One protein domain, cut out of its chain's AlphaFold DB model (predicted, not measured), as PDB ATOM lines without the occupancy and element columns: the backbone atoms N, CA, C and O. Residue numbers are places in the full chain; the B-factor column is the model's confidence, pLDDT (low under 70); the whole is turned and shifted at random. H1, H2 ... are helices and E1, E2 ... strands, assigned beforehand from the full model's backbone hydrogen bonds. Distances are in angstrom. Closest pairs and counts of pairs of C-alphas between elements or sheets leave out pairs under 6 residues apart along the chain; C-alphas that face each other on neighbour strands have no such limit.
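What this domain is: This is residues 242 to 279 and 290 to 383 of the 819 residues of an uncharacterized protein of Coniochaeta sp. 2T2.1 (UniProt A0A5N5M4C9). This is a chain wound in stacked turns, a short solenoid in which strand and helix alternate: four parallel strands, E1 to E4, stand side by side as one wall, and the helices H1, H2 and H3 stand side by side in a row as a second layer. The layers meet loosely, with H2 and H3 only grazing the sheet, and residues 258 to 264 stick out as a free loop. The printed part has 132 residues, with three named helices and four named strands in the order E1 H1 E2 H2 E3 H3 E4; the sheet's order is E1 E2 E3 E4. The class is mixed, helices and strands, with 62 residues in named elements, under half. The whole is compact, with a radius of gyration of the C-alphas of 14.6 A, yet flat in outline, spanning 41 by 41 by 21 A.

How they stand to each other: Start at the sheet, where E1, residues 269 to 273, is an edge strand parallel to E2, residues 314 to 318, at 10 degrees; N 270 and O 314 are 2.8 A apart, within hydrogen-bond range. E3, residues 340 to 344, is parallel to E2 at 7 degrees, with N 317 and O 342 at 2.8 A. Beyond it, the edge strand E4, residues 377 to 381, is parallel to E3 at 7 degrees, with N 343 and O 379 at 2.9 A. H2, residues 325 to 334, is on the sheet but only grazes it, with residues 328 to 332. H3, residues 353 to 367, is on it and only grazes it too, with residues 354 to 361. E2, H2, E3 and E3, H3, E4 are strand-helix-strand units, two parallel neighbour strands with a helix between, each with a right-handed crossover. H2 and H3 touch, the same way at a shallow tilt of 26 degrees; their closest C-alphas, of Ser 333 and Cys 364, are 5.9 A apart. H1, residues 291 to 307, touches H2 with residues 302 to 306 alone, the same way at a shallow tilt of 22 degrees; the closest C-alphas, of His 306 and Ser 334, are 6.2 A apart. H1 is not on the sheet, but only just, with 4 pairs of C-alphas within 10 A, and is apart from H3. In H1, H2 and H3 every O i to N i+4 pair is within hydrogen-bond range.

Where its parts are: Find C-alpha 269 at (-3.776, -12.483, 46.528); from there E1 runs 13.2 A to C-alpha 273. E2, from 314 to 318, and E4, from 377 to 381, also measure 13.2 A, and E3, from 340 to 344, 13.0 A. H1 begins at C-alpha 291, at (-8.110, -21.731, 20.456), and runs 24.5 A to 307; H2 runs 14.1 A from 325 to 334, and H3 21.1 A from 353 to 367. E4 ends at C-alpha 381, at (8.412, -21.138, 36.647).

The domain as a whole: The two C-alphas farthest apart, of Trp 279 and Glu 371, are 46.7 A apart. Residues 280 to 289 are not printed, in the link E1 to H1; C-alphas 279 and 290 are 15.9 A apart across this cut. Of the links printed whole, H2 to E3 is tight, the others are short and none is long. Residues 242 to 268 hold no named element. The mean pLDDT of the printed part is 86.0, and it is under 70 at residues 257 to 267, 276 to 279 and 369 to 373.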
ATOM      1  N   TRP A 242      -9.520 -17.551  40.063       93.25
ATOM      2  CA  TRP A 242     -10.232 -17.340  38.805       93.25
ATOM      3  C   TRP A 242      -9.995 -18.496  37.846       93.25
ATOM      4  O   TRP A 242      -8.854 -18.940  37.668       93.25
ATOM      5  N   ASP A 243     -11.080 -18.950  37.218       91.25
ATOM      6  CA  ASP A 243     -11.069 -20.046  36.257       91.25
ATOM      7  C   ASP A 243     -10.796 -19.521  34.855       91.25
ATOM      8  O   ASP A 243     -11.541 -18.698  34.326       91.25
ATOM      9  N   THR A 244      -9.752 -20.036  34.217       91.38
ATOM     10  CA  THR A 244      -9.472 -19.751  32.803       91.38
ATOM     11  C   THR A 244      -9.844 -20.899  31.876       91.38
ATOM     12  O   THR A 244      -9.472 -20.865  30.702       91.38
ATOM     13  N   THR A 245     -10.543 -21.929  32.359       87.94
ATOM     14  CA  THR A 245     -11.163 -22.897  31.454       87.94
ATOM     15  C   THR A 245     -12.308 -22.200  30.711       87.94
ATOM     16  O   THR A 245     -13.179 -21.628  31.372       87.94
ATOM     17  N   PRO A 246     -12.328 -22.206  29.362       86.69
ATOM     18  CA  PRO A 246     -13.364 -21.520  28.605       86.69
ATOM     19  C   PRO A 246     -14.780 -21.912  29.051       86.69
ATOM     20  O   PRO A 246     -15.028 -23.092  29.316       86.69
ATOM     21  N   PRO A 247     -15.708 -20.942  29.167       88.75
ATOM     22  CA  PRO A 247     -15.615 -19.542  28.715       88.75
ATOM     23  C   PRO A 247     -14.918 -18.559  29.688       88.75
ATOM     24  O   PRO A 247     -14.989 -17.342  29.462       88.75
ATOM     25  N   GLY A 248     -14.289 -19.072  30.750       88.81
ATOM     26  CA  GLY A 248     -13.728 -18.315  31.869       88.81
ATOM     27  C   GLY A 248     -14.761 -18.004  32.950       88.81
ATOM     28  O   GLY A 248     -15.916 -17.720  32.636       88.81
ATOM     29  N   ASP A 249     -14.338 -18.037  34.213       90.38
ATOM     30  CA  ASP A 249     -15.113 -17.565  35.363       90.38
ATOM     31  C   ASP A 249     -14.246 -16.631  36.214       90.38
ATOM     32  O   ASP A 249     -13.301 -17.050  36.892       90.38
ATOM     33  N   PHE A 250     -14.576 -15.344  36.136       91.75
ATOM     34  CA  PHE A 250     -13.888 -14.252  36.820       91.75
ATOM     35  C   PHE A 250     -14.793 -13.598  37.868       91.75
ATOM     36  O   PHE A 250     -14.626 -12.419  38.163       91.75
ATOM     37  N   MET A 251     -15.791 -14.323  38.393       87.88
ATOM     38  CA  MET A 251     -16.734 -13.815  39.402       87.88
ATOM     39  C   MET A 251     -17.505 -12.556  38.950       87.88
ATOM     40  O   MET A 251     -17.879 -11.718  39.766       87.88
ATOM     41  N   GLY A 252     -17.731 -12.406  37.640       85.94
ATOM     42  CA  GLY A 252     -18.396 -11.243  37.038       85.94
ATOM     43  C   GLY A 252     -17.516  -9.995  36.893       85.94
ATOM     44  O   GLY A 252     -17.986  -8.978  36.389       85.94
ATOM     45  N   GLU A 253     -16.241 -10.065  37.278       86.19
ATOM     46  CA  GLU A 253     -15.298  -8.940  37.221       86.19
ATOM     47  C   GLU A 253     -14.861  -8.611  35.781       86.19
ATOM     48  O   GLU A 253     -14.284  -7.558  35.524       86.19
ATOM     49  N   ASP A 254     -15.153  -9.479  34.808       84.50
ATOM     50  CA  ASP A 254     -14.961  -9.237  33.374       84.50
ATOM     51  C   ASP A 254     -16.071  -8.370  32.743       84.50
ATOM     52  O   ASP A 254     -15.944  -7.912  31.600       84.50
ATOM     53  N   VAL A 255     -17.144  -8.093  33.485       84.94
ATOM     54  CA  VAL A 255     -18.186  -7.134  33.111       84.94
ATOM     55  C   VAL A 255     -17.892  -5.810  33.814       84.94
ATOM     56  O   VAL A 255     -17.580  -5.777  34.997       84.94
ATOM     57  N   TYR A 256     -17.966  -4.693  33.086       71.44
ATOM     58  CA  TYR A 256     -17.811  -3.371  33.696       71.44
ATOM     59  C   TYR A 256     -19.030  -3.092  34.582       71.44
ATOM     60  O   TYR A 256     -20.081  -2.683  34.085       71.44
ATOM     61  N   LEU A 257     -18.911  -3.363  35.880       62.28
ATOM     62  CA  LEU A 257     -19.928  -3.001  36.859       62.28
ATOM     63  C   LEU A 257     -19.866  -1.485  37.088       62.28
ATOM     64  O   LEU A 257     -18.789  -0.886  37.137       62.28
ATOM     65  N   GLY A 258     -21.030  -0.837  37.156       66.88
ATOM     66  CA  GLY A 258     -21.106   0.601  37.408       66.88
ATOM     67  C   GLY A 258     -20.425   0.967  38.730       66.88
ATOM     68  O   GLY A 258     -20.357   0.150  39.643       66.88
ATOM     69  N   ALA A 259     -19.958   2.215  38.857       61.41
ATOM     70  CA  ALA A 259     -19.153   2.712  39.986       61.41
ATOM     71  C   ALA A 259     -19.753   2.511  41.401       61.41
ATOM     72  O   ALA A 259     -19.080   2.791  42.389       61.41
ATOM     73  N   ASN A 260     -21.001   2.045  41.505       56.31
ATOM     74  CA  ASN A 260     -21.756   1.930  42.748       56.31
ATOM     75  C   ASN A 260     -21.985   0.488  43.226       56.31
ATOM     76  O   ASN A 260     -22.440   0.320  44.357       56.31
ATOM     77  N   ASP A 261     -21.623  -0.539  42.452       57.78
ATOM     78  CA  ASP A 261     -21.780  -1.937  42.878       57.78
ATOM     79  C   ASP A 261     -20.586  -2.382  43.737       57.78
ATOM     80  O   ASP A 261     -19.750  -3.198  43.370       57.78
ATOM     81  N   GLY A 262     -20.518  -1.757  44.913       51.12
ATOM     82  CA  GLY A 262     -20.199  -2.396  46.184       51.12
ATOM     83  C   GLY A 262     -18.974  -3.300  46.237       51.12
ATOM     84  O   GLY A 262     -19.103  -4.516  46.192       51.12
ATOM     85  N   VAL A 263     -17.823  -2.677  46.508       54.69
ATOM     86  CA  VAL A 263     -16.752  -3.090  47.441       54.69
ATOM     87  C   VAL A 263     -16.960  -4.467  48.103       54.69
ATOM     88  O   VAL A 263     -17.179  -4.568  49.314       54.69
ATOM     89  N   GLN A 264     -16.828  -5.557  47.350       54.88
ATOM     90  CA  GLN A 264     -16.523  -6.843  47.957       54.88
ATOM     91  C   GLN A 264     -15.021  -6.859  48.219       54.88
ATOM     92  O   GLN A 264     -14.199  -6.820  47.307       54.88
ATOM     93  N   ARG A 265     -14.665  -6.823  49.509       62.81
ATOM     94  CA  ARG A 265     -13.284  -6.901  49.994       62.81
ATOM     95  C   ARG A 265     -12.697  -8.248  49.606       62.81
ATOM     96  O   ARG A 265     -12.827  -9.220  50.349       62.81
ATOM     97  N   THR A 266     -12.034  -8.284  48.470       55.22
ATOM     98  CA  THR A 266     -11.344  -9.471  48.007       55.22
ATOM     99  C   THR A 266      -9.940  -9.588  48.569       55.22
ATOM    100  O   THR A 266      -9.342  -8.601  49.023       55.22
ATOM    101  N   PRO A 267      -9.438 -10.829  48.676       66.00
ATOM    102  CA  PRO A 267      -8.102 -11.067  49.176       66.00
ATOM    103  C   PRO A 267      -7.092 -10.398  48.248       66.00
ATOM    104  O   PRO A 267      -7.205 -10.417  47.030       66.00
ATOM    105  N   ALA A 268      -6.044  -9.839  48.844       81.81
ATOM    106  CA  ALA A 268      -4.988  -9.151  48.110       81.81
ATOM    107  C   ALA A 268      -4.158 -10.099  47.209       81.81
ATOM    108  O   ALA A 268      -3.265  -9.636  46.495       81.81
ATOM    109  N   THR A 269      -4.424 -11.410  47.285       91.56
ATOM    110  CA  THR A 269      -3.776 -12.483  46.528       91.56
ATOM    111  C   THR A 269      -4.787 -13.141  45.600       91.56
ATOM    112  O   THR A 269      -5.749 -13.759  46.061       91.56
ATOM    113  N   LEU A 270      -4.527 -13.016  44.302       94.00
ATOM    114  CA  LEU A 270      -5.323 -13.571  43.223       94.00
ATOM    115  C   LEU A 270      -4.527 -14.658  42.502       94.00
ATOM    116  O   LEU A 270      -3.397 -14.436  42.059       94.00
ATOM    117  N   MET A 271      -5.146 -15.818  42.346       93.62
ATOM    118  CA  MET A 271      -4.629 -16.929  41.576       93.62
ATOM    119  C   MET A 271      -5.504 -17.170  40.348       93.62
ATOM    120  O   MET A 271      -6.715 -17.297  40.438       93.62
ATOM    121  N   VAL A 272      -4.877 -17.263  39.186       94.50
ATOM    122  CA  VAL A 272      -5.540 -17.439  37.897       94.50
ATOM    123  C   VAL A 272      -5.050 -18.743  37.295       94.50
ATOM    124  O   VAL A 272      -3.849 -18.924  37.084       94.50
ATOM    125  N   THR A 273      -5.962 -19.678  37.057       91.75
ATOM    126  CA  THR A 273      -5.607 -21.034  36.632       91.75
ATOM    127  C   THR A 273      -6.802 -21.718  35.974       91.75
ATOM    128  O   THR A 273      -7.932 -21.513  36.409       91.75
ATOM    129  N   PRO A 274      -6.599 -22.597  34.981       87.19
ATOM    130  CA  PRO A 274      -7.682 -23.444  34.492       87.19
ATOM    131  C   PRO A 274      -8.095 -24.428  35.597       87.19
ATOM    132  O   PRO A 274      -7.243 -25.140  36.142       87.19
ATOM    133  N   ILE A 275      -9.378 -24.440  35.965       78.19
ATOM    134  CA  ILE A 275      -9.920 -25.248  37.066       78.19
ATOM    135  C   ILE A 275     -10.553 -26.527  36.546       78.19
ATOM    136  O   ILE A 275     -10.319 -27.593  37.120       78.19
ATOM    137  N   ARG A 276     -11.379 -26.424  35.500       64.19
ATOM    138  CA  ARG A 276     -12.227 -27.536  35.061       64.19
ATOM    139  C   ARG A 276     -11.399 -28.555  34.282       64.19
ATOM    140  O   ARG A 276     -10.901 -28.227  33.203       64.19
ATOM    141  N   PRO A 277     -11.266 -29.788  34.794       53.81
ATOM    142  CA  PRO A 277     -10.863 -30.909  33.982       53.81
ATOM    143  C   PRO A 277     -12.147 -31.385  33.315       53.81
ATOM    144  O   PRO A 277     -12.946 -32.031  33.980       53.81
ATOM    145  N   ASP A 278     -12.404 -31.073  32.052       47.22
ATOM    146  CA  ASP A 278     -13.208 -32.042  31.315       47.22
ATOM    147  C   ASP A 278     -12.237 -33.161  30.942       47.22
ATOM    148  O   ASP A 278     -11.219 -32.940  30.283       47.22
ATOM    149  N   TRP A 279     -12.480 -34.347  31.497       42.66
ATOM    150  CA  TRP A 279     -11.559 -35.494  31.602       42.66
ATOM    151  C   TRP A 279     -11.157 -36.111  30.250       42.66
ATOM    152  O   TRP A 279     -10.405 -37.080  30.174       42.66
ATOM    153  N   ASN A 290     -10.803 -25.385  21.174       83.19
ATOM    154  CA  ASN A 290     -11.031 -24.173  20.418       83.19
ATOM    155  C   ASN A 290     -10.106 -23.065  20.926       83.19
ATOM    156  O   ASN A 290     -10.323 -22.446  21.969       83.19
ATOM    157  N   PHE A 291      -9.053 -22.800  20.159       83.75
ATOM    158  CA  PHE A 291      -8.110 -21.731  20.456       83.75
ATOM    159  C   PHE A 291      -8.788 -20.350  20.535       83.75
ATOM    160  O   PHE A 291      -8.350 -19.521  21.331       83.75
ATOM    161  N   ALA A 292      -9.861 -20.101  19.772       85.62
ATOM    162  CA  ALA A 292     -10.587 -18.830  19.821       85.62
ATOM    163  C   ALA A 292     -11.252 -18.607  21.191       85.62
ATOM    164  O   ALA A 292     -11.143 -17.517  21.753       85.62
ATOM    165  N   ASP A 293     -11.834 -19.653  21.784       87.00
ATOM    166  CA  ASP A 293     -12.465 -19.580  23.108       87.00
ATOM    167  C   ASP A 293     -11.434 -19.306  24.212       87.00
ATOM    168  O   ASP A 293     -11.673 -18.510  25.125       87.00
ATOM    169  N   HIS A 294     -10.246 -19.910  24.114       86.50
ATOM    170  CA  HIS A 294      -9.133 -19.616  25.019       86.50
ATOM    171  C   HIS A 294      -8.642 -18.170  24.881       86.50
ATOM    172  O   HIS A 294      -8.383 -17.514  25.891       86.50
ATOM    173  N   TYR A 295      -8.557 -17.650  23.656       89.00
ATOM    174  CA  TYR A 295      -8.154 -16.266  23.406       89.00
ATOM    175  C   TYR A 295      -9.194 -15.268  23.940       89.00
ATOM    176  O   TYR A 295      -8.849 -14.279  24.596       89.00
ATOM    177  N   GLN A 296     -10.483 -15.561  23.743       88.81
ATOM    178  CA  GLN A 296     -11.579 -14.788  24.324       88.81
ATOM    179  C   GLN A 296     -11.520 -14.798  25.855       88.81
ATOM    180  O   GLN A 296     -11.665 -13.752  26.489       88.81
ATOM    181  N   THR A 297     -11.288 -15.970  26.447       91.06
ATOM    182  CA  THR A 297     -11.161 -16.146  27.898       91.06
ATOM    183  C   THR A 297     -10.002 -15.320  28.456       91.06
ATOM    184  O   THR A 297     -10.161 -14.637  29.465       91.06
ATOM    185  N   GLU A 298      -8.856 -15.294  27.774       90.88
ATOM    186  CA  GLU A 298      -7.710 -14.480  28.188       90.88
ATOM    187  C   GLU A 298      -7.968 -12.970  28.038       90.88
ATOM    188  O   GLU A 298      -7.576 -12.173  28.890       90.88
ATOM    189  N   THR A 299      -8.718 -12.561  27.013       90.00
ATOM    190  CA  THR A 299      -9.152 -11.163  26.854       90.00
ATOM    191  C   THR A 299     -10.075 -10.728  27.999       90.00
ATOM    192  O   THR A 299      -9.916  -9.632  28.547       90.00
ATOM    193  N   LYS A 300     -11.021 -11.588  28.400       92.31
ATOM    194  CA  LYS A 300     -11.882 -11.360  29.573       92.31
ATOM    195  C   LYS A 300     -11.067 -11.294  30.865       92.31
ATOM    196  O   LYS A 300     -11.287 -10.387  31.661       92.31
ATOM    197  N   LEU A 301     -10.086 -12.182  31.028       94.06
ATOM    198  CA  LEU A 301      -9.164 -12.168  32.163       94.06
ATOM    199  C   LEU A 301      -8.441 -10.823  32.281       94.06
ATOM    200  O   LEU A 301      -8.447 -10.221  33.350       94.06
ATOM    201  N   LEU A 302      -7.823 -10.331  31.202       93.25
ATOM    202  CA  LEU A 302      -7.096  -9.057  31.233       93.25
ATOM    203  C   LEU A 302      -8.013  -7.888  31.611       93.25
ATOM    204  O   LEU A 302      -7.601  -6.996  32.354       93.25
ATOM    205  N   ARG A 303      -9.270  -7.916  31.155       90.75
ATOM    206  CA  ARG A 303     -10.290  -6.945  31.558       90.75
ATOM    207  C   ARG A 303     -10.641  -7.066  33.043       90.75
ATOM    208  O   ARG A 303     -10.666  -6.046  33.721       90.75
ATOM    209  N   ALA A 304     -10.847  -8.279  33.552       91.75
ATOM    210  CA  ALA A 304     -11.113  -8.513  34.970       91.75
ATOM    211  C   ALA A 304      -9.948  -8.042  35.857       91.75
ATOM    212  O   ALA A 304     -10.159  -7.347  36.850       91.75
ATOM    213  N   ILE A 305      -8.701  -8.325  35.461       93.12
ATOM    214  CA  ILE A 305      -7.499  -7.820  36.144       93.12
ATOM    215  C   ILE A 305      -7.500  -6.286  36.158       93.12
ATOM    216  O   ILE A 305      -7.235  -5.684  37.198       93.12
ATOM    217  N   HIS A 306      -7.807  -5.649  35.024       90.56
ATOM    218  CA  HIS A 306      -7.851  -4.191  34.916       90.56
ATOM    219  C   HIS A 306      -8.934  -3.573  35.809       90.56
ATOM    220  O   HIS A 306      -8.653  -2.626  36.542       90.56
ATOM    221  N   ASN A 307     -10.141  -4.145  35.815       88.31
ATOM    222  CA  ASN A 307     -11.252  -3.676  36.645       88.31
ATOM    223  C   ASN A 307     -10.915  -3.728  38.147       88.31
ATOM    224  O   ASN A 307     -11.391  -2.902  38.923       88.31
ATOM    225  N   ARG A 308     -10.022  -4.639  38.551       88.81
ATOM    226  CA  ARG A 308      -9.587  -4.826  39.946       88.81
ATOM    227  C   ARG A 308      -8.171  -4.359  40.224       88.81
ATOM    228  O   ARG A 308      -7.566  -4.749  41.227       88.81
ATOM    229  N   ALA A 309      -7.645  -3.506  39.356       90.31
ATOM    230  CA  ALA A 309      -6.243  -3.136  39.353       90.31
ATOM    231  C   ALA A 309      -5.710  -2.655  40.711       90.31
ATOM    232  O   ALA A 309      -4.588  -2.970  41.110       90.31
ATOM    233  N   MET A 310      -6.541  -1.912  41.440       88.94
ATOM    234  CA  MET A 310      -6.187  -1.313  42.726       88.94
ATOM    235  C   MET A 310      -6.166  -2.317  43.887       88.94
ATOM    236  O   MET A 310      -5.575  -2.026  44.925       88.94
ATOM    237  N   LEU A 311      -6.808  -3.479  43.751       90.19
ATOM    238  CA  LEU A 311      -6.976  -4.452  44.839       90.19
ATOM    239  C   LEU A 311      -5.920  -5.563  44.811       90.19
ATOM    240  O   LEU A 311      -5.593  -6.143  45.849       90.19
ATOM    241  N   ILE A 312      -5.373  -5.855  43.632       92.44
ATOM    242  CA  ILE A 312      -4.451  -6.971  43.428       92.44
ATOM    243  C   ILE A 312      -3.044  -6.564  43.875       92.44
ATOM    244  O   ILE A 312      -2.408  -5.700  43.272       92.44
ATOM    245  N   SER A 313      -2.535  -7.232  44.914       92.81
ATOM    246  CA  SER A 313      -1.148  -7.071  45.371       92.81
ATOM    247  C   SER A 313      -0.260  -8.259  45.014       92.81
ATOM    248  O   SER A 313       0.911  -8.073  44.705       92.81
ATOM    249  N   ASN A 314      -0.814  -9.467  44.983       94.94
ATOM    250  CA  ASN A 314      -0.106 -10.684  44.611       94.94
ATOM    251  C   ASN A 314      -0.912 -11.367  43.507       94.94
ATOM    252  O   ASN A 314      -2.066 -11.729  43.727       94.94
ATOM    253  N   LEU A 315      -0.325 -11.522  42.322       96.31
ATOM    254  CA  LEU A 315      -0.974 -12.146  41.168       96.31
ATOM    255  C   LEU A 315      -0.212 -13.404  40.769       96.31
ATOM    256  O   LEU A 315       0.985 -13.332  40.513       96.31
ATOM    257  N   GLN A 316      -0.895 -14.540  40.683       95.62
ATOM    258  CA  GLN A 316      -0.306 -15.827  40.314       95.62
ATOM    259  C   GLN A 316      -0.988 -16.369  39.056       95.62
ATOM    260  O   GLN A 316      -2.155 -16.740  39.094       95.62
ATOM    261  N   LEU A 317      -0.269 -16.415  37.937       96.38
ATOM    262  CA  LEU A 317      -0.771 -16.833  36.628       96.38
ATOM    263  C   LEU A 317      -0.265 -18.239  36.309       96.38
ATOM    264  O   LEU A 317       0.936 -18.445  36.138       96.38
ATOM    265  N   HIS A 318      -1.162 -19.215  36.220       93.62
ATOM    266  CA  HIS A 318      -0.810 -20.608  35.961       93.62
ATOM    267  C   HIS A 318      -1.384 -21.077  34.629       93.62
ATOM    268  O   HIS A 318      -2.582 -20.966  34.387       93.62
ATOM    269  N   ARG A 319      -0.534 -21.687  33.795       90.62
ATOM    270  CA  ARG A 319      -0.944 -22.453  32.601       90.62
ATOM    271  C   ARG A 319      -1.823 -21.684  31.612       90.62
ATOM    272  O   ARG A 319      -2.630 -22.279  30.905       90.62
ATOM    273  N   LEU A 320      -1.641 -20.368  31.543       92.12
ATOM    274  CA  LEU A 320      -2.280 -19.540  30.530       92.12
ATOM    275  C   LEU A 320      -1.708 -19.855  29.143       92.12
ATOM    276  O   LEU A 320      -0.488 -19.958  28.966       92.12
ATOM    277  N   GLN A 321      -2.614 -20.036  28.185       89.38
ATOM    278  CA  GLN A 321      -2.316 -20.505  26.836       89.38
ATOM    279  C   GLN A 321      -1.608 -19.428  26.004       89.38
ATOM    280  O   GLN A 321      -0.626 -19.736  25.331       89.38
ATOM    281  N   PHE A 322      -2.078 -18.178  26.070       91.94
ATOM    282  CA  PHE A 322      -1.618 -17.087  25.210       91.94
ATOM    283  C   PHE A 322      -0.955 -15.931  25.964       91.94
ATOM    284  O   PHE A 322      -0.658 -14.896  25.348       91.94
ATOM    285  N   LEU A 323      -0.645 -16.147  27.250       94.50
ATOM    286  CA  LEU A 323       0.069 -15.174  28.068       94.50
ATOM    287  C   LEU A 323       1.482 -15.027  27.525       94.50
ATOM    288  O   LEU A 323       2.316 -15.909  27.714       94.50
ATOM    289  N   ASP A 324       1.745 -13.900  26.881       94.31
ATOM    290  CA  ASP A 324       3.045 -13.529  26.345       94.31
ATOM    291  C   ASP A 324       3.650 -12.339  27.105       94.31
ATOM    292  O   ASP A 324       3.141 -11.861  28.122       94.31
ATOM    293  N   ILE A 325       4.788 -11.860  26.615       94.25
ATOM    294  CA  ILE A 325       5.570 -10.800  27.256       94.25
ATOM    295  C   ILE A 325       4.836  -9.451  27.187       94.25
ATOM    296  O   ILE A 325       4.957  -8.640  28.111       94.25
ATOM    297  N   ASN A 326       4.020  -9.234  26.151       92.00
ATOM    298  CA  ASN A 326       3.205  -8.032  25.994       92.00
ATOM    299  C   ASN A 326       2.046  -8.016  26.993       92.00
ATOM    300  O   ASN A 326       1.841  -7.012  27.675       92.00
ATOM    301  N   ALA A 327       1.353  -9.142  27.169       93.62
ATOM    302  CA  ALA A 327       0.332  -9.295  28.198       93.62
ATOM    303  C   ALA A 327       0.922  -9.082  29.602       93.62
ATOM    304  O   ALA A 327       0.365  -8.324  30.394       93.62
ATOM    305  N   VAL A 328       2.102  -9.648  29.890       96.19
ATOM    306  CA  VAL A 328       2.823  -9.410  31.155       96.19
ATOM    307  C   VAL A 328       3.133  -7.921  31.358       96.19
ATOM    308  O   VAL A 328       2.930  -7.396  32.454       96.19
ATOM    309  N   ARG A 329       3.575  -7.212  30.312       94.44
ATOM    310  CA  ARG A 329       3.807  -5.759  30.362       94.44
ATOM    311  C   ARG A 329       2.530  -4.982  30.672       94.44
ATOM    312  O   ARG A 329       2.565  -4.092  31.525       94.44
ATOM    313  N   CYS A 330       1.414  -5.328  30.032       92.12
ATOM    314  CA  CYS A 330       0.113  -4.717  30.305       92.12
ATOM    315  C   CYS A 330      -0.336  -4.957  31.750       92.12
ATOM    316  O   CYS A 330      -0.781  -4.018  32.407       92.12
ATOM    317  N   ILE A 331      -0.163  -6.178  32.265       95.06
ATOM    318  CA  ILE A 331      -0.503  -6.541  33.645       95.06
ATOM    319  C   ILE A 331       0.319  -5.712  34.638       95.06
ATOM    320  O   ILE A 331      -0.255  -5.041  35.490       95.06
ATOM    321  N   ILE A 332       1.651  -5.691  34.512       94.62
ATOM    322  CA  ILE A 332       2.518  -4.935  35.434       94.62
ATOM    323  C   ILE A 332       2.185  -3.437  35.405       94.62
ATOM    324  O   ILE A 332       2.170  -2.790  36.450       94.62
ATOM    325  N   SER A 333       1.899  -2.891  34.220       91.25
ATOM    326  CA  SER A 333       1.569  -1.469  34.054       91.25
ATOM    327  C   SER A 333       0.186  -1.117  34.607       91.25
ATOM    328  O   SER A 333      -0.019   0.002  35.069       91.25
ATOM    329  N   SER A 334      -0.757  -2.061  34.573       90.62
ATOM    330  CA  SER A 334      -2.131  -1.845  35.036       90.62
ATOM    331  C   SER A 334      -2.295  -2.034  36.540       90.62
ATOM    332  O   SER A 334      -3.288  -1.573  37.078       90.62
ATOM    333  N   LEU A 335      -1.362  -2.705  37.224       92.50
ATOM    334  CA  LEU A 335      -1.478  -3.040  38.643       92.50
ATOM    335  C   LEU A 335      -0.528  -2.184  39.504       92.50
ATOM    336  O   LEU A 335       0.618  -2.584  39.753       92.50
ATOM    337  N   PRO A 336      -0.965  -1.008  39.998       90.06
ATOM    338  CA  PRO A 336      -0.098  -0.110  40.764       90.06
ATOM    339  C   PRO A 336       0.355  -0.717  42.098       90.06
ATOM    340  O   PRO A 336       1.493  -0.502  42.506       90.06
ATOM    341  N   ASN A 337      -0.495  -1.538  42.724       90.75
ATOM    342  CA  ASN A 337      -0.250  -2.145  44.035       90.75
ATOM    343  C   ASN A 337       0.409  -3.535  43.968       90.75
ATOM    344  O   ASN A 337       0.579  -4.180  45.004       90.75
ATOM    345  N   LEU A 338       0.791  -4.002  42.773       93.50
ATOM    346  CA  LEU A 338       1.376  -5.329  42.576       93.50
ATOM    347  C   LEU A 338       2.755  -5.433  43.238       93.50
ATOM    348  O   LEU A 338       3.707  -4.794  42.798       93.50
ATOM    349  N   LYS A 339       2.877  -6.280  44.253       93.44
ATOM    350  CA  LYS A 339       4.113  -6.612  44.970       93.44
ATOM    351  C   LYS A 339       4.765  -7.871  44.420       93.44
ATOM    352  O   LYS A 339       5.975  -7.872  44.214       93.44
ATOM    353  N   LEU A 340       3.972  -8.904  44.136       94.62
ATOM    354  CA  LEU A 340       4.456 -10.183  43.622       94.62
ATOM    355  C   LEU A 340       3.713 -10.595  42.350       94.62
ATOM    356  O   LEU A 340       2.484 -10.649  42.325       94.62
ATOM    357  N   LEU A 341       4.477 -10.941  41.316       97.06
ATOM    358  CA  LEU A 341       3.986 -11.555  40.087       97.06
ATOM    359  C   LEU A 341       4.528 -12.981  39.980       97.06
ATOM    360  O   LEU A 341       5.717 -13.194  39.746       97.06
ATOM    361  N   GLY A 342       3.642 -13.955  40.143       96.75
ATOM    362  CA  GLY A 342       3.897 -15.363  39.904       96.75
ATOM    363  C   GLY A 342       3.473 -15.766  38.495       96.75
ATOM    364  O   GLY A 342       2.349 -15.475  38.097       96.75
ATOM    365  N   ILE A 343       4.333 -16.443  37.742       97.25
ATOM    366  CA  ILE A 343       4.017 -16.959  36.401       97.25
ATOM    367  C   ILE A 343       4.502 -18.403  36.327       97.25
ATOM    368  O   ILE A 343       5.691 -18.660  36.508       97.25
ATOM    369  N   TYR A 344       3.603 -19.343  36.036       95.06
ATOM    370  CA  TYR A 344       3.885 -20.771  36.150       95.06
ATOM    371  C   TYR A 344       3.391 -21.552  34.934       95.06
ATOM    372  O   TYR A 344       2.188 -21.702  34.721       95.06
ATOM    373  N   GLN A 345       4.326 -22.128  34.176       92.00
ATOM    374  CA  GLN A 345       4.044 -23.006  33.033       92.00
ATOM    375  C   GLN A 345       3.113 -22.390  31.970       92.00
ATOM    376  O   GLN A 345       2.253 -23.079  31.422       92.00
ATOM    377  N   CYS A 346       3.248 -21.096  31.686       93.31
ATOM    378  CA  CYS A 346       2.528 -20.450  30.587       93.31
ATOM    379  C   CYS A 346       3.225 -20.759  29.258       93.31
ATOM    380  O   CYS A 346       4.446 -20.643  29.169       93.31
ATOM    381  N   GLN A 347       2.471 -21.157  28.232       89.62
ATOM    382  CA  GLN A 347       3.049 -21.830  27.056       89.62
ATOM    383  C   GLN A 347       3.953 -20.936  26.204       89.62
ATOM    384  O   GLN A 347       4.934 -21.421  25.645       89.62
ATOM    385  N   LEU A 348       3.663 -19.633  26.154       91.88
ATOM    386  CA  LEU A 348       4.469 -18.644  25.432       91.88
ATOM    387  C   LEU A 348       5.630 -18.072  26.262       91.88
ATOM    388  O   LEU A 348       6.416 -17.284  25.739       91.88
ATOM    389  N   LEU A 349       5.763 -18.455  27.539       94.06
ATOM    390  CA  LEU A 349       6.795 -17.943  28.448       94.06
ATOM    391  C   LEU A 349       7.796 -19.044  28.813       94.06
ATOM    392  O   LEU A 349       7.684 -19.740  29.824       94.06
ATOM    393  N   HIS A 350       8.807 -19.179  27.966       92.19
ATOM    394  CA  HIS A 350       9.934 -20.097  28.123       92.19
ATOM    395  C   HIS A 350      11.055 -19.484  28.985       92.19
ATOM    396  O   HIS A 350      10.973 -18.355  29.474       92.19
ATOM    397  N   LEU A 351      12.147 -20.232  29.167       92.94
ATOM    398  CA  LEU A 351      13.294 -19.796  29.965       92.94
ATOM    399  C   LEU A 351      13.912 -18.473  29.459       92.94
ATOM    400  O   LEU A 351      14.322 -17.640  30.269       92.94
ATOM    401  N   GLY A 352      13.953 -18.262  28.139       90.31
ATOM    402  CA  GLY A 352      14.482 -17.035  27.534       90.31
ATOM    403  C   GLY A 352      13.625 -15.798  27.824       90.31
ATOM    404  O   GLY A 352      14.175 -14.712  28.030       90.31
ATOM    405  N   SER A 353      12.303 -15.957  27.964       93.94
ATOM    406  CA  SER A 353      11.378 -14.862  28.286       93.94
ATOM    407  C   SER A 353      11.702 -14.172  29.606       93.94
ATOM    408  O   SER A 353      11.433 -12.981  29.745       93.94
ATOM    409  N   MET A 354      12.315 -14.874  30.568       95.19
ATOM    410  CA  MET A 354      12.636 -14.301  31.878       95.19
ATOM    411  C   MET A 354      13.471 -13.024  31.759       95.19
ATOM    412  O   MET A 354      13.236 -12.066  32.489       95.19
ATOM    413  N   TRP A 355      14.420 -12.976  30.820       93.88
ATOM    414  CA  TRP A 355      15.231 -11.778  30.598       93.88
ATOM    415  C   TRP A 355      14.368 -10.567  30.231       93.88
ATOM    416  O   TRP A 355      14.573  -9.474  30.764       93.88
ATOM    417  N   GLN A 356      13.396 -10.772  29.340       94.62
ATOM    418  CA  GLN A 356      12.481  -9.728  28.897       94.62
ATOM    419  C   GLN A 356      11.512  -9.340  30.019       94.62
ATOM    420  O   GLN A 356      11.324  -8.155  30.255       94.62
ATOM    421  N   ILE A 357      10.998 -10.299  30.797       96.81
ATOM    422  CA  ILE A 357      10.145 -10.018  31.965       96.81
ATOM    423  C   ILE A 357      10.890  -9.158  32.997       96.81
ATOM    424  O   ILE A 357      10.357  -8.152  33.458       96.81
ATOM    425  N   LEU A 358      12.143  -9.491  33.327       96.00
ATOM    426  CA  LEU A 358      12.970  -8.680  34.232       96.00
ATOM    427  C   LEU A 358      13.201  -7.267  33.675       96.00
ATOM    428  O   LEU A 358      13.237  -6.291  34.426       96.00
ATOM    429  N   HIS A 359      13.355  -7.136  32.355       95.00
ATOM    430  CA  HIS A 359      13.461  -5.833  31.708       95.00
ATOM    431  C   HIS A 359      12.159  -5.033  31.818       95.00
ATOM    432  O   HIS A 359      12.206  -3.868  32.213       95.00
ATOM    433  N   THR A 360      11.017  -5.669  31.563       94.88
ATOM    434  CA  THR A 360       9.682  -5.085  31.708       94.88
ATOM    435  C   THR A 360       9.430  -4.615  33.138       94.88
ATOM    436  O   THR A 360       9.023  -3.475  33.332       94.88
ATOM    437  N   ILE A 361       9.751  -5.430  34.151       94.88
ATOM    438  CA  ILE A 361       9.633  -5.047  35.570       94.88
ATOM    439  C   ILE A 361      10.451  -3.789  35.860       94.88
ATOM    440  O   ILE A 361       9.958  -2.870  36.515       94.88
ATOM    441  N   ARG A 362      11.684  -3.712  35.345       92.94
ATOM    442  CA  ARG A 362      12.527  -2.522  35.502       92.94
ATOM    443  C   ARG A 362      11.913  -1.298  34.825       92.94
ATOM    444  O   ARG A 362      11.894  -0.233  35.426       92.94
ATOM    445  N   GLN A 363      11.456  -1.433  33.581       91.75
ATOM    446  CA  GLN A 363      10.895  -0.323  32.807       91.75
ATOM    447  C   GLN A 363       9.599   0.200  33.427       91.75
ATOM    448  O   GLN A 363       9.495   1.394  33.695       91.75
ATOM    449  N   CYS A 364       8.643  -0.684  33.711       88.44
ATOM    450  CA  CYS A 364       7.378  -0.314  34.337       88.44
ATOM    451  C   CYS A 364       7.596   0.214  35.761       88.44
ATOM    452  O   CYS A 364       6.973   1.198  36.143       88.44
ATOM    453  N   GLY A 365       8.523  -0.374  36.525       84.06
ATOM    454  CA  GLY A 365       8.867   0.100  37.868       84.06
ATOM    455  C   GLY A 365       9.461   1.512  37.899       84.06
ATOM    456  O   GLY A 365       9.309   2.203  38.895       84.06
ATOM    457  N   LEU A 366      10.098   1.966  36.814       79.56
ATOM    458  CA  LEU A 366      10.568   3.352  36.680       79.56
ATOM    459  C   LEU A 366       9.456   4.328  36.265       79.56
ATOM    460  O   LEU A 366       9.589   5.527  36.490       79.56
ATOM    461  N   GLN A 367       8.393   3.835  35.626       76.62
ATOM    462  CA  GLN A 367       7.284   4.655  35.125       76.62
ATOM    463  C   GLN A 367       6.181   4.838  36.164       76.62
ATOM    464  O   GLN A 367       5.603   5.917  36.277       76.62
ATOM    465  N   VAL A 368       5.877   3.786  36.922       70.50
ATOM    466  CA  VAL A 368       4.908   3.849  38.009       70.50
ATOM    467  C   VAL A 368       5.635   4.448  39.209       70.50
ATOM    468  O   VAL A 368       6.481   3.786  39.803       70.50
ATOM    469  N   LEU A 369       5.331   5.705  39.551       60.03
ATOM    470  CA  LEU A 369       5.787   6.382  40.773       60.03
ATOM    471  C   LEU A 369       5.201   5.677  42.007       60.03
ATOM    472  O   LEU A 369       4.278   6.171  42.648       60.03
ATOM    473  N   ARG A 370       5.686   4.473  42.302       65.44
ATOM    474  CA  ARG A 370       5.277   3.720  43.482       65.44
ATOM    475  C   ARG A 370       5.865   4.406  44.707       65.44
ATOM    476  O   ARG A 370       7.060   4.685  44.745       65.44
ATOM    477  N   GLU A 371       5.009   4.673  45.690       63.56
ATOM    478  CA  GLU A 371       5.408   5.242  46.984       63.56
ATOM    479  C   GLU A 371       6.481   4.367  47.651       63.56
ATOM    480  O   GLU A 371       7.471   4.863  48.190       63.56
ATOM    481  N   ASP A 372       6.331   3.050  47.494       65.62
ATOM    482  CA  ASP A 372       7.330   2.058  47.848       65.62
ATOM    483  C   ASP A 372       8.285   1.857  46.664       65.62
ATOM    484  O   ASP A 372       7.929   1.277  45.639       65.62
ATOM    485  N   THR A 373       9.538   2.284  46.821       61.88
ATOM    486  CA  THR A 373      10.637   2.109  45.841       61.88
ATOM    487  C   THR A 373      10.963   0.647  45.464       61.88
ATOM    488  O   THR A 373      11.940   0.387  44.759       61.88
ATOM    489  N   SER A 374      10.178  -0.332  45.922       80.00
ATOM    490  CA  SER A 374      10.366  -1.750  45.629       80.00
ATOM    491  C   SER A 374       9.797  -2.135  44.261       80.00
ATOM    492  O   SER A 374       8.611  -1.941  43.979       80.00
ATOM    493  N   PHE A 375      10.635  -2.756  43.430       89.62
ATOM    494  CA  PHE A 375      10.202  -3.407  42.196       89.62
ATOM    495  C   PHE A 375       9.267  -4.592  42.482       89.62
ATOM    496  O   PHE A 375       9.321  -5.197  43.552       89.62
ATOM    497  N   VAL A 376       8.433  -4.951  41.499       93.06
ATOM    498  CA  VAL A 376       7.619  -6.178  41.548       93.06
ATOM    499  C   VAL A 376       8.546  -7.390  41.678       93.06
ATOM    500  O   VAL A 376       9.397  -7.614  40.814       93.06
ATOM    501  N   LYS A 377       8.363  -8.194  42.728       94.81
ATOM    502  CA  LYS A 377       9.046  -9.481  42.890       94.81
ATOM    503  C   LYS A 377       8.489 -10.478  41.875       94.81
ATOM    504  O   LYS A 377       7.276 -10.624  41.746       94.81
ATOM    505  N   LEU A 378       9.374 -11.177  41.170       96.19
ATOM    506  CA  LEU A 378       9.006 -12.188  40.180       96.19
ATOM    507  C   LEU A 378       9.195 -13.601  40.751       96.19
ATOM    508  O   LEU A 378      10.317 -13.972  41.092       96.19
ATOM    509  N   ASP A 379       8.130 -14.404  40.776       95.69
ATOM    510  CA  ASP A 379       8.184 -15.849  41.048       95.69
ATOM    511  C   ASP A 379       7.874 -16.622  39.754       95.69
ATOM    512  O   ASP A 379       6.723 -16.860  39.394       95.69
ATOM    513  N   PHE A 380       8.914 -16.933  38.976       96.31
ATOM    514  CA  PHE A 380       8.766 -17.466  37.617       96.31
ATOM    515  C   PHE A 380       9.117 -18.950  37.537       96.31
ATOM    516  O   PHE A 380      10.261 -19.328  37.773       96.31
ATOM    517  N   PHE A 381       8.167 -19.782  37.119       95.50
ATOM    518  CA  PHE A 381       8.412 -21.138  36.647       95.50
ATOM    519  C   PHE A 381       8.178 -21.183  35.128       95.50
ATOM    520  O   PHE A 381       7.019 -21.233  34.701       95.50
ATOM    521  N   PRO A 382       9.249 -21.160  34.311       94.19
ATOM    522  CA  PRO A 382       9.134 -21.201  32.860       94.19
ATOM    523  C   PRO A 382       8.335 -22.405  32.362       94.19
ATOM    524  O   PRO A 382       8.202 -23.418  33.060       94.19
ATOM    525  N   MET A 383       7.853 -22.327  31.120       91.25
ATOM    526  CA  MET A 383       7.317 -23.500  30.440       91.25
ATOM    527  C   MET A 383       8.342 -24.637  30.486       91.25
ATOM    528  O   MET A 383       9.498 -24.473  30.097       91.25
TER     529      MET A 383